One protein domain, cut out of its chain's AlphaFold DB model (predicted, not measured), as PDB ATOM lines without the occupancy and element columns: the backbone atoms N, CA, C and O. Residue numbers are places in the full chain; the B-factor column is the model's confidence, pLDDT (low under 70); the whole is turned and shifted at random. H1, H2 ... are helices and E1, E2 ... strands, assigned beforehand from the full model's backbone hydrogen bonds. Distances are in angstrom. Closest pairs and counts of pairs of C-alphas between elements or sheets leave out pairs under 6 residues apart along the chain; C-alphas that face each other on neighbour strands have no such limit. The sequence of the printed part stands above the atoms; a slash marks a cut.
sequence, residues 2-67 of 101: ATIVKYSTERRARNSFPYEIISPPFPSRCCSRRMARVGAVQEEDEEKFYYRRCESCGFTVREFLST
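AT A GLANCE: This is residues 2 to 67 of the 101 residues of an uncharacterized protein of candidate division NC10 bacterium (UniProt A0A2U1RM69). A long, strongly twisted sheet of three antiparallel strands, E4, E5 and E6, makes the length of the model, and a small three-strand sheet of E1, E3 and E2 sits by the end of it where E6 begins. The link from E3, residues 24 to 30, and the short helix H1 lead from the small sheet to the start of E4, while the turn at residues 45 and 46 lies toward the far end of the long sheet. The printed part has 66 residues with one named helix and six named strands, in the order E1 E2 E3 H1 E4 E5 E6, and its class is mostly strand. The long sheet runs E4 E5 E6, all antiparallel; the small one runs E1 E3 E2 and is mixed. The whole is compact, with a radius of gyration of the C-alphas of 11.7 A and spans of 33 by 24 by 16 A.

IN THESE COORDINATES: Find C-alpha 35 at (80.702, 88.397, 15.666); from there E4, residues 35 to 44, runs 22.2 A to C-alpha 44 and bends by 73 degrees at residue 39. E5, residues 47 to 54, comes back over 22.7 A, and E6, residues 60 to 65, runs 16.0 A to C-alpha 65 at (74.250, 102.953, 16.511). Just before E4 is H1, residues 31 to 34. For the small sheet look at C-alpha 5, at (69.451, 88.524, 26.045), where E1, residues 5 to 7, begins; E2 is residues 14 to 16 and E3 residues 20 to 23.

HOW THE PARTS SIT: Begin with the meander E4 E5 E6, each strand the antiparallel neighbour of the one before. In the hairpin of E4 and E5, at 158 degrees, look at N 38 and O 51, 2.8 A apart, within hydrogen-bond range. In the hairpin of E5 and E6, at 147 degrees, N 63 and O 50 are 2.8 A apart. H1 is on this sheet but only grazes it; its closest C-alpha pair with E5 is Arg 34 and Cys 54, 5.2 A. H1 is too short for an O i to N i+4 pair, and its one O i to N i+3 pair is not within range. Where E6 begins, the C-alphas of Ser 23 in E3 and Thr 60 are its closest to E3, 5.5 A apart. There E3 is the inner strand: parallel to E1 at 35 degrees, with N 6 and O 21 at 2.8 A, and antiparallel to E2 at 162 degrees, a hairpin with N 22 and O 14 at 2.8 A. E2 is apart from E4, E5 and E6.

THE WHOLE: The two C-alphas farthest apart are those of Glu 10 and Thr 67, 36.5 A. The printed part, residues 2 to 67, has no cut. No link is long; E1 to E2 and E3 to H1 are short, the others tight. The mean pLDDT of the printed part is 91.4, and residue 67 alone is under 70.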
ATOM      1  N   ALA A   2      64.450  96.219  29.336       72.31
ATOM      2  CA  ALA A   2      64.394  94.760  29.358       72.31
ATOM      3  C   ALA A   2      65.097  94.236  28.099       72.31
ATOM      4  O   ALA A   2      64.683  94.518  26.980       72.31
ATOM      5  N   THR A   3      66.199  93.504  28.255       84.38
ATOM      6  CA  THR A   3      66.872  92.870  27.116       84.38
ATOM      7  C   THR A   3      66.348  91.460  26.895       84.38
ATOM      8  O   THR A   3      66.175  90.706  27.847       84.38
ATOM      9  N   ILE A   4      66.155  91.070  25.632       92.88
ATOM     10  CA  ILE A   4      65.842  89.677  25.272       92.88
ATOM     11  C   ILE A   4      67.038  88.736  25.501       92.88
ATOM     12  O   ILE A   4      66.900  87.517  25.396       92.88
ATOM     13  N   VAL A   5      68.227  89.288  25.780       93.69
ATOM     14  CA  VAL A   5      69.451  88.524  26.045       93.69
ATOM     15  C   VAL A   5      69.484  88.079  27.503       93.69
ATOM     16  O   VAL A   5      69.642  88.892  28.408       93.69
ATOM     17  N   LYS A   6      69.404  86.771  27.729       94.44
ATOM     18  CA  LYS A   6      69.603  86.146  29.034       94.44
ATOM     19  C   LYS A   6      70.995  85.536  29.093       94.44
ATOM     20  O   LYS A   6      71.331  84.654  28.299       94.44
ATOM     21  N   TYR A   7      71.795  85.998  30.045       93.75
ATOM     22  CA  TYR A   7      73.115  85.436  30.290       93.75
ATOM     23  C   TYR A   7      73.005  84.197  31.177       93.75
ATOM     24  O   TYR A   7      72.312  84.219  32.191       93.75
ATOM     25  N   SER A   8      73.656  83.104  30.789       90.75
ATOM     26  CA  SER A   8      73.658  81.863  31.565       90.75
ATOM     27  C   SER A   8      74.947  81.082  31.332       90.75
ATOM     28  O   SER A   8      75.448  81.017  30.210       90.75
ATOM     29  N   THR A   9      75.480  80.492  32.400       90.44
ATOM     30  CA  THR A   9      76.585  79.520  32.357       90.44
ATOM     31  C   THR A   9      76.086  78.086  32.187       90.44
ATOM     32  O   THR A   9      76.833  77.234  31.719       90.44
ATOM     33  N   GLU A  10      74.830  77.826  32.547       92.44
ATOM     34  CA  GLU A  10      74.232  76.488  32.586       92.44
ATOM     35  C   GLU A  10      73.489  76.153  31.288       92.44
ATOM     36  O   GLU A  10      73.509  75.019  30.810       92.44
ATOM     37  N   ARG A  11      72.824  77.147  30.685       91.81
ATOM     38  CA  ARG A  11      72.052  76.955  29.454       91.81
ATOM     39  C   ARG A  11      72.955  77.104  28.236       91.81
ATOM     40  O   ARG A  11      73.682  78.087  28.089       91.81
ATOM     41  N   ARG A  12      72.838  76.167  27.291       90.38
ATOM     42  CA  ARG A  12      73.515  76.268  25.992       90.38
ATOM     43  C   ARG A  12      73.085  77.546  25.270       90.38
ATOM     44  O   ARG A  12      71.896  77.860  25.198       90.38
ATOM     45  N   ALA A  13      74.055  78.239  24.679       93.38
ATOM     46  CA  ALA A  13      73.799  79.440  23.903       93.38
ATOM     47  C   ALA A  13      72.788  79.158  22.779       93.38
ATOM     48  O   ALA A  13      73.005  78.287  21.937       93.38
ATOM     49  N   ARG A  14      71.720  79.954  22.708       95.81
ATOM     50  CA  ARG A  14      70.628  79.793  21.737       95.81
ATOM     51  C   ARG A  14      70.192  81.146  21.203       95.81
ATOM     52  O   ARG A  14      70.129  82.107  21.958       95.81
ATOM     53  N   ASN A  15      69.885  81.204  19.914       95.00
ATOM     54  CA  ASN A  15      69.300  82.376  19.285       95.00
ATOM     55  C   ASN A  15      67.847  82.070  18.906       95.00
ATOM     56  O   ASN A  15      67.616  81.270  18.004       95.00
ATOM     57  N   SER A  16      66.898  82.691  19.600       94.69
ATOM     58  CA  SER A  16      65.467  82.666  19.278       94.69
ATOM     59  C   SER A  16      64.961  84.096  19.041       94.69
ATOM     60  O   SER A  16      63.835  84.428  19.415       94.69
ATOM     61  N   PHE A  17      65.814  84.966  18.484       91.12
ATOM     62  CA  PHE A  17      65.439  86.323  18.093       91.12
ATOM     63  C   PHE A  17      64.155  86.303  17.232       91.12
ATOM     64  O   PHE A  17      64.064  85.458  16.339       91.12
ATOM     65  N   PRO A  18      63.181  87.210  17.465       92.38
ATOM     66  CA  PRO A  18      63.238  88.381  18.354       92.38
ATOM     67  C   PRO A  18      62.827  88.131  19.818       92.38
ATOM     68  O   PRO A  18      62.815  89.071  20.600       92.38
ATOM     69  N   TYR A  19      62.498  86.899  20.215       92.81
ATOM     70  CA  TYR A  19      61.871  86.629  21.516       92.81
ATOM     71  C   TYR A  19      62.866  86.447  22.670       92.81
ATOM     72  O   TYR A  19      62.677  86.991  23.753       92.81
ATOM     73  N   GLU A  20      63.920  85.653  22.467       95.12
ATOM     74  CA  GLU A  20      64.912  85.343  23.507       95.12
ATOM     75  C   GLU A  20      66.266  85.010  22.874       95.12
ATOM     76  O   GLU A  20      66.347  84.292  21.875       95.12
ATOM     77  N   ILE A  21      67.355  85.467  23.489       95.88
ATOM     78  CA  ILE A  21      68.710  85.024  23.166       95.88
ATOM     79  C   ILE A  21      69.386  84.550  24.448       95.88
ATOM     80  O   ILE A  21      69.572  85.322  25.378       95.88
ATOM     81  N   ILE A  22      69.811  83.291  24.491       96.81
ATOM     82  CA  ILE A  22      70.658  82.774  25.569       96.81
ATOM     83  C   ILE A  22      72.111  82.979  25.149       96.81
ATOM     84  O   ILE A  22      72.541  82.474  24.100       96.81
ATOM     85  N   SER A  23      72.856  83.714  25.966       95.31
ATOM     86  CA  SER A  23      74.266  84.025  25.747       95.31
ATOM     87  C   SER A  23      75.120  83.523  26.913       95.31
ATOM     88  O   SER A  23      74.704  83.650  28.064       95.31
ATOM     89  N   PRO A  24      76.347  83.040  26.661       95.25
ATOM     90  CA  PRO A  24      77.377  82.990  27.688       95.25
ATOM     91  C   PRO A  24      77.571  84.379  28.322       95.25
ATOM     92  O   PRO A  24      77.455  85.381  27.604       95.25
ATOM     93  N   PRO A  25      77.882  84.468  29.625       93.81
ATOM     94  CA  PRO A  25      78.094  85.747  30.305       93.81
ATOM     95  C   PRO A  25      79.394  86.447  29.890       93.81
ATOM     96  O   PRO A  25      79.483  87.666  29.983       93.81
ATOM     97  N   PHE A  26      80.391  85.697  29.406       92.81
ATOM     98  CA  PHE A  26      81.711  86.229  29.069       92.81
ATOM     99  C   PHE A  26      82.094  85.943  27.610       92.81
ATOM    100  O   PHE A  26      81.762  84.872  27.084       92.81
ATOM    101  N   PRO A  27      82.815  86.866  26.947       93.38
ATOM    102  CA  PRO A  27      83.341  86.631  25.612       93.38
ATOM    103  C   PRO A  27      84.428  85.549  25.625       93.38
ATOM    104  O   PRO A  27      85.125  85.331  26.612       93.38
ATOM    105  N   SER A  28      84.606  84.885  24.486       91.62
ATOM    106  CA  SER A  28      85.683  83.916  24.257       91.62
ATOM    107  C   SER A  28      86.651  84.428  23.192       91.62
ATOM    108  O   SER A  28      86.348  85.367  22.455       91.62
ATOM    109  N   ARG A  29      87.801  83.760  23.035       93.38
ATOM    110  CA  ARG A  29      88.822  84.125  22.033       93.38
ATOM    111  C   ARG A  29      88.283  84.197  20.597       93.38
ATOM    112  O   ARG A  29      88.811  84.948  19.788       93.38
ATOM    113  N   CYS A  30      87.232  83.441  20.271       93.44
ATOM    114  CA  CYS A  30      86.628  83.447  18.939       93.44
ATOM    115  C   CYS A  30      85.778  84.696  18.635       93.44
ATOM    116  O   CYS A  30      85.537  84.977  17.459       93.44
ATOM    117  N   CYS A  31      85.343  85.457  19.647       92.88
ATOM    118  CA  CYS A  31      84.415  86.577  19.465       92.88
ATOM    119  C   CYS A  31      85.009  87.720  18.635       92.88
ATOM    120  O   CYS A  31      84.291  88.346  17.869       92.88
ATOM    121  N   SER A  32      86.315  87.972  18.706       89.50
ATOM    122  CA  SER A  32      86.936  89.087  17.973       89.50
ATOM    123  C   SER A  32      86.773  89.000  16.450       89.50
ATOM    124  O   SER A  32      86.812  90.021  15.774       89.50
ATOM    125  N   ARG A  33      86.580  87.793  15.901       93.69
ATOM    126  CA  ARG A  33      86.540  87.549  14.448       93.69
ATOM    127  C   ARG A  33      85.213  87.008  13.931       93.69
ATOM    128  O   ARG A  33      85.005  87.009  12.727       93.69
ATOM    129  N   ARG A  34      84.354  86.489  14.811       94.56
ATOM    130  CA  ARG A  34      83.153  85.720  14.427       94.56
ATOM    131  C   ARG A  34      81.849  86.358  14.896       94.56
ATOM    132  O   ARG A  34      80.848  85.671  15.048       94.56
ATOM    133  N   MET A  35      81.876  87.651  15.214       95.44
ATOM    134  CA  MET A  35      80.702  88.397  15.666       95.44
ATOM    135  C   MET A  35      79.888  88.892  14.473       95.44
ATOM    136  O   MET A  35      80.259  89.887  13.846       95.44
ATOM    137  N   ALA A  36      78.758  88.238  14.220       95.75
ATOM    138  CA  ALA A  36      77.814  88.573  13.162       95.75
ATOM    139  C   ALA A  36      76.592  89.314  13.716       95.75
ATOM    140  O   ALA A  36      76.209  89.148  14.877       95.75
ATOM    141  N   ARG A  37      75.968  90.149  12.887       95.25
ATOM    142  CA  ARG A  37      74.722  90.840  13.232       95.25
ATOM    143  C   ARG A  37      73.555  89.848  13.286       95.25
ATOM    144  O   ARG A  37      73.436  88.977  12.432       95.25
ATOM    145  N   VAL A  38      72.676  90.023  14.269       93.88
ATOM    146  CA  VAL A  38      71.441  89.259  14.445       93.88
ATOM    147  C   VAL A  38      70.249  90.192  14.298       93.88
ATOM    148  O   VAL A  38      70.078  91.122  15.085       93.88
ATOM    149  N   GLY A  39      69.410  89.904  13.307       91.62
ATOM    150  CA  GLY A  39      68.136  90.584  13.116       91.62
ATOM    151  C   GLY A  39      68.233  92.041  12.646       91.62
ATOM    152  O   GLY A  39      69.287  92.558  12.247       91.62
ATOM    153  N   ALA A  40      67.072  92.694  12.664       90.25
ATOM    154  CA  ALA A  40      66.905  94.089  12.278       90.25
ATOM    155  C   ALA A  40      67.376  95.051  13.382       90.25
ATOM    156  O   ALA A  40      67.501  94.665  14.546       90.25
ATOM    157  N   VAL A  41      67.625  96.311  13.004       91.12
ATOM    158  CA  VAL A  41      67.855  97.390  13.980       91.12
ATOM    159  C   VAL A  41      66.601  97.532  14.840       91.12
ATOM    160  O   VAL A  41      65.490  97.472  14.322       91.12
ATOM    161  N   GLN A  42      66.801  97.671  16.142       89.50
ATOM    162  CA  GLN A  42      65.792  97.987  17.140       89.50
ATOM    163  C   GLN A  42      65.942  99.457  17.541       89.50
ATOM    164  O   GLN A  42      67.045 100.002  17.475       89.50
ATOM    165  N   GLU A  43      64.845 100.077  17.953       88.38
ATOM    166  CA  GLU A  43      64.800 101.448  18.460       88.38
ATOM    167  C   GLU A  43      64.156 101.405  19.852       88.38
ATOM    168  O   GLU A  43      63.048 100.891  20.003       88.38
ATOM    169  N   GLU A  44      64.884 101.858  20.872       84.25
ATOM    170  CA  GLU A  44      64.443 101.944  22.273       84.25
ATOM    171  C   GLU A  44      64.845 103.338  22.769       84.25
ATOM    172  O   GLU A  44      66.021 103.675  22.710       84.25
ATOM    173  N   ASP A  45      63.877 104.160  23.193       79.56
ATOM    174  CA  ASP A  45      64.112 105.489  23.792       79.56
ATOM    175  C   ASP A  45      65.075 106.400  22.989       79.56
ATOM    176  O   ASP A  45      66.026 106.955  23.531       79.56
ATOM    177  N   GLU A  46      64.841 106.542  21.675       79.31
ATOM    178  CA  GLU A  46      65.679 107.305  20.718       79.31
ATOM    179  C   GLU A  46      67.065 106.689  20.417       79.31
ATOM    180  O   GLU A  46      67.768 107.151  19.514       79.31
ATOM    181  N   GLU A  47      67.444 105.596  21.085       84.19
ATOM    182  CA  GLU A  47      68.657 104.836  20.792       84.19
ATOM    183  C   GLU A  47      68.374 103.707  19.794       84.19
ATOM    184  O   GLU A  47      67.565 102.801  20.016       84.19
ATOM    185  N   LYS A  48      69.103 103.715  18.675       89.75
ATOM    186  CA  LYS A  48      69.082 102.618  17.703       89.75
ATOM    187  C   LYS A  48      70.163 101.611  18.050       89.75
ATOM    188  O   LYS A  48      71.314 101.981  18.248       89.75
ATOM    189  N   PHE A  49      69.843 100.325  18.063       91.25
ATOM    190  CA  PHE A  49      70.829  99.270  18.298       91.25
ATOM    191  C   PHE A  49      70.517  98.014  17.491       91.25
ATOM    192  O   PHE A  49      69.414  97.816  16.995       91.25
ATOM    193  N   TYR A  50      71.487  97.121  17.356       93.00
ATOM    194  CA  TYR A  50      71.247  95.759  16.882       93.00
ATOM    195  C   TYR A  50      72.014  94.765  17.740       93.00
ATOM    196  O   TYR A  50      72.964  95.111  18.442       93.00
ATOM    197  N   TYR A  51      71.603  93.503  17.699       94.62
ATOM    198  CA  TYR A  51      72.322  92.450  18.402       94.62
ATOM    199  C   TYR A  51      73.482  91.944  17.549       94.62
ATOM    200  O   TYR A  51      73.336  91.731  16.345       94.62
ATOM    201  N   ARG A  52      74.630  91.697  18.174       95.12
ATOM    202  CA  ARG A  52      75.728  90.936  17.572       95.12
ATOM    203  C   ARG A  52      75.936  89.655  18.338       95.12
ATOM    204  O   ARG A  52      75.973  89.684  19.563       95.12
ATOM    205  N   ARG A  53      76.100  88.550  17.617       97.00
ATOM    206  CA  ARG A  53      76.305  87.219  18.177       97.00
ATOM    207  C   ARG A  53      77.517  86.550  17.548       97.00
ATOM    208  O   ARG A  53      77.678  86.550  16.333       97.00
ATOM    209  N   CYS A  54      78.342  85.931  18.383       96.69
ATOM    210  CA  CYS A  54      79.435  85.092  17.935       96.69
ATOM    211  C   CYS A  54      78.878  83.808  17.315       96.69
ATOM    212  O   CYS A  54      78.214  83.026  17.996       96.69
ATOM    213  N   GLU A  55      79.199  83.552  16.054       96.62
ATOM    214  CA  GLU A  55      78.757  82.358  15.325       96.62
ATOM    215  C   GLU A  55      79.356  81.064  15.902       96.62
ATOM    216  O   GLU A  55      78.834  79.978  15.681       96.62
ATOM    217  N   SER A  56      80.443  81.172  16.676       95.62
ATOM    218  CA  SER A  56      81.142  80.018  17.247       95.62
ATOM    219  C   SER A  56      80.716  79.673  18.673       95.62
ATOM    220  O   SER A  56      80.468  78.506  18.952       95.62
ATOM    221  N   CYS A  57      80.682  80.644  19.592       93.25
ATOM    222  CA  CYS A  57      80.361  80.390  21.005       93.25
ATOM    223  C   CYS A  57      78.991  80.930  21.434       93.25
ATOM    224  O   CYS A  57      78.537  80.647  22.539       93.25
ATOM    225  N   GLY A  58      78.316  81.711  20.586       95.44
ATOM    226  CA  GLY A  58      77.001  82.274  20.883       95.44
ATOM    227  C   GLY A  58      76.994  83.463  21.849       95.44
ATOM    228  O   GLY A  58      75.912  83.906  22.229       95.44
ATOM    229  N   PHE A  59      78.161  84.000  22.224       96.69
ATOM    230  CA  PHE A  59      78.259  85.260  22.970       96.69
ATOM    231  C   PHE A  59      77.528  86.381  22.233       96.69
ATOM    232  O   PHE A  59      77.741  86.546  21.035       96.69
ATOM    233  N   THR A  60      76.654  87.109  22.926       96.25
ATOM    234  CA  THR A  60      75.760  88.108  22.334       96.25
ATOM    235  C   THR A  60      75.858  89.439  23.076       96.25
ATOM    236  O   THR A  60      75.804  89.455  24.301       96.25
ATOM    237  N   VAL A  61      75.943  90.550  22.339       93.56
ATOM    238  CA  VAL A  61      75.911  91.926  22.875       93.56
ATOM    239  C   VAL A  61      74.960  92.805  22.065       93.56
ATOM    240  O   VAL A  61      74.609  92.465  20.933       93.56
ATOM    241  N   ARG A  62      74.560  93.944  22.637       92.56
ATOM    242  CA  ARG A  62      73.933  95.050  21.900       92.56
ATOM    243  C   ARG A  62      75.036  95.949  21.340       92.56
ATOM    244  O   ARG A  62      75.940  96.323  22.080       92.56
ATOM    245  N   GLU A  63      74.957  96.290  20.062       90.75
ATOM    246  CA  GLU A  63      75.790  97.317  19.440       90.75
ATOM    247  C   GLU A  63      74.895  98.515  19.129       90.75
ATOM    248  O   GLU A  63      73.960  98.409  18.329       90.75
ATOM    249  N   PHE A  64      75.140  99.620  19.829       90.31
ATOM    250  CA  PHE A  64      74.385 100.856  19.678       90.31
ATOM    251  C   PHE A  64      74.911 101.632  18.472       90.31
ATOM    252  O   PHE A  64      76.114 101.836  18.311       90.31
ATOM    253  N   LEU A  65      73.991 102.049  17.614       88.56
ATOM    254  CA  LEU A  65      74.250 102.953  16.511       88.56
ATOM    255  C   LEU A  65      74.254 104.367  17.080       88.56
ATOM    256  O   LEU A  65      73.197 104.940  17.334       88.56
ATOM    257  N   SER A  66      75.442 104.938  17.274       76.50
ATOM    258  CA  SER A  66      75.555 106.356  17.599       76.50
ATOM    259  C   SER A  66      74.976 107.169  16.445       76.50
ATOM    260  O   SER A  66      75.574 107.266  15.373       76.50
ATOM    261  N   THR A  67      73.815 107.782  16.656       60.06
ATOM    262  CA  THR A  67      73.430 108.940  15.861       60.06
ATOM    263  C   THR A  67      74.398 110.038  16.268       60.06
ATOM    264  O   THR A  67      74.280 110.596  17.357       60.06
TER     265      THR A  67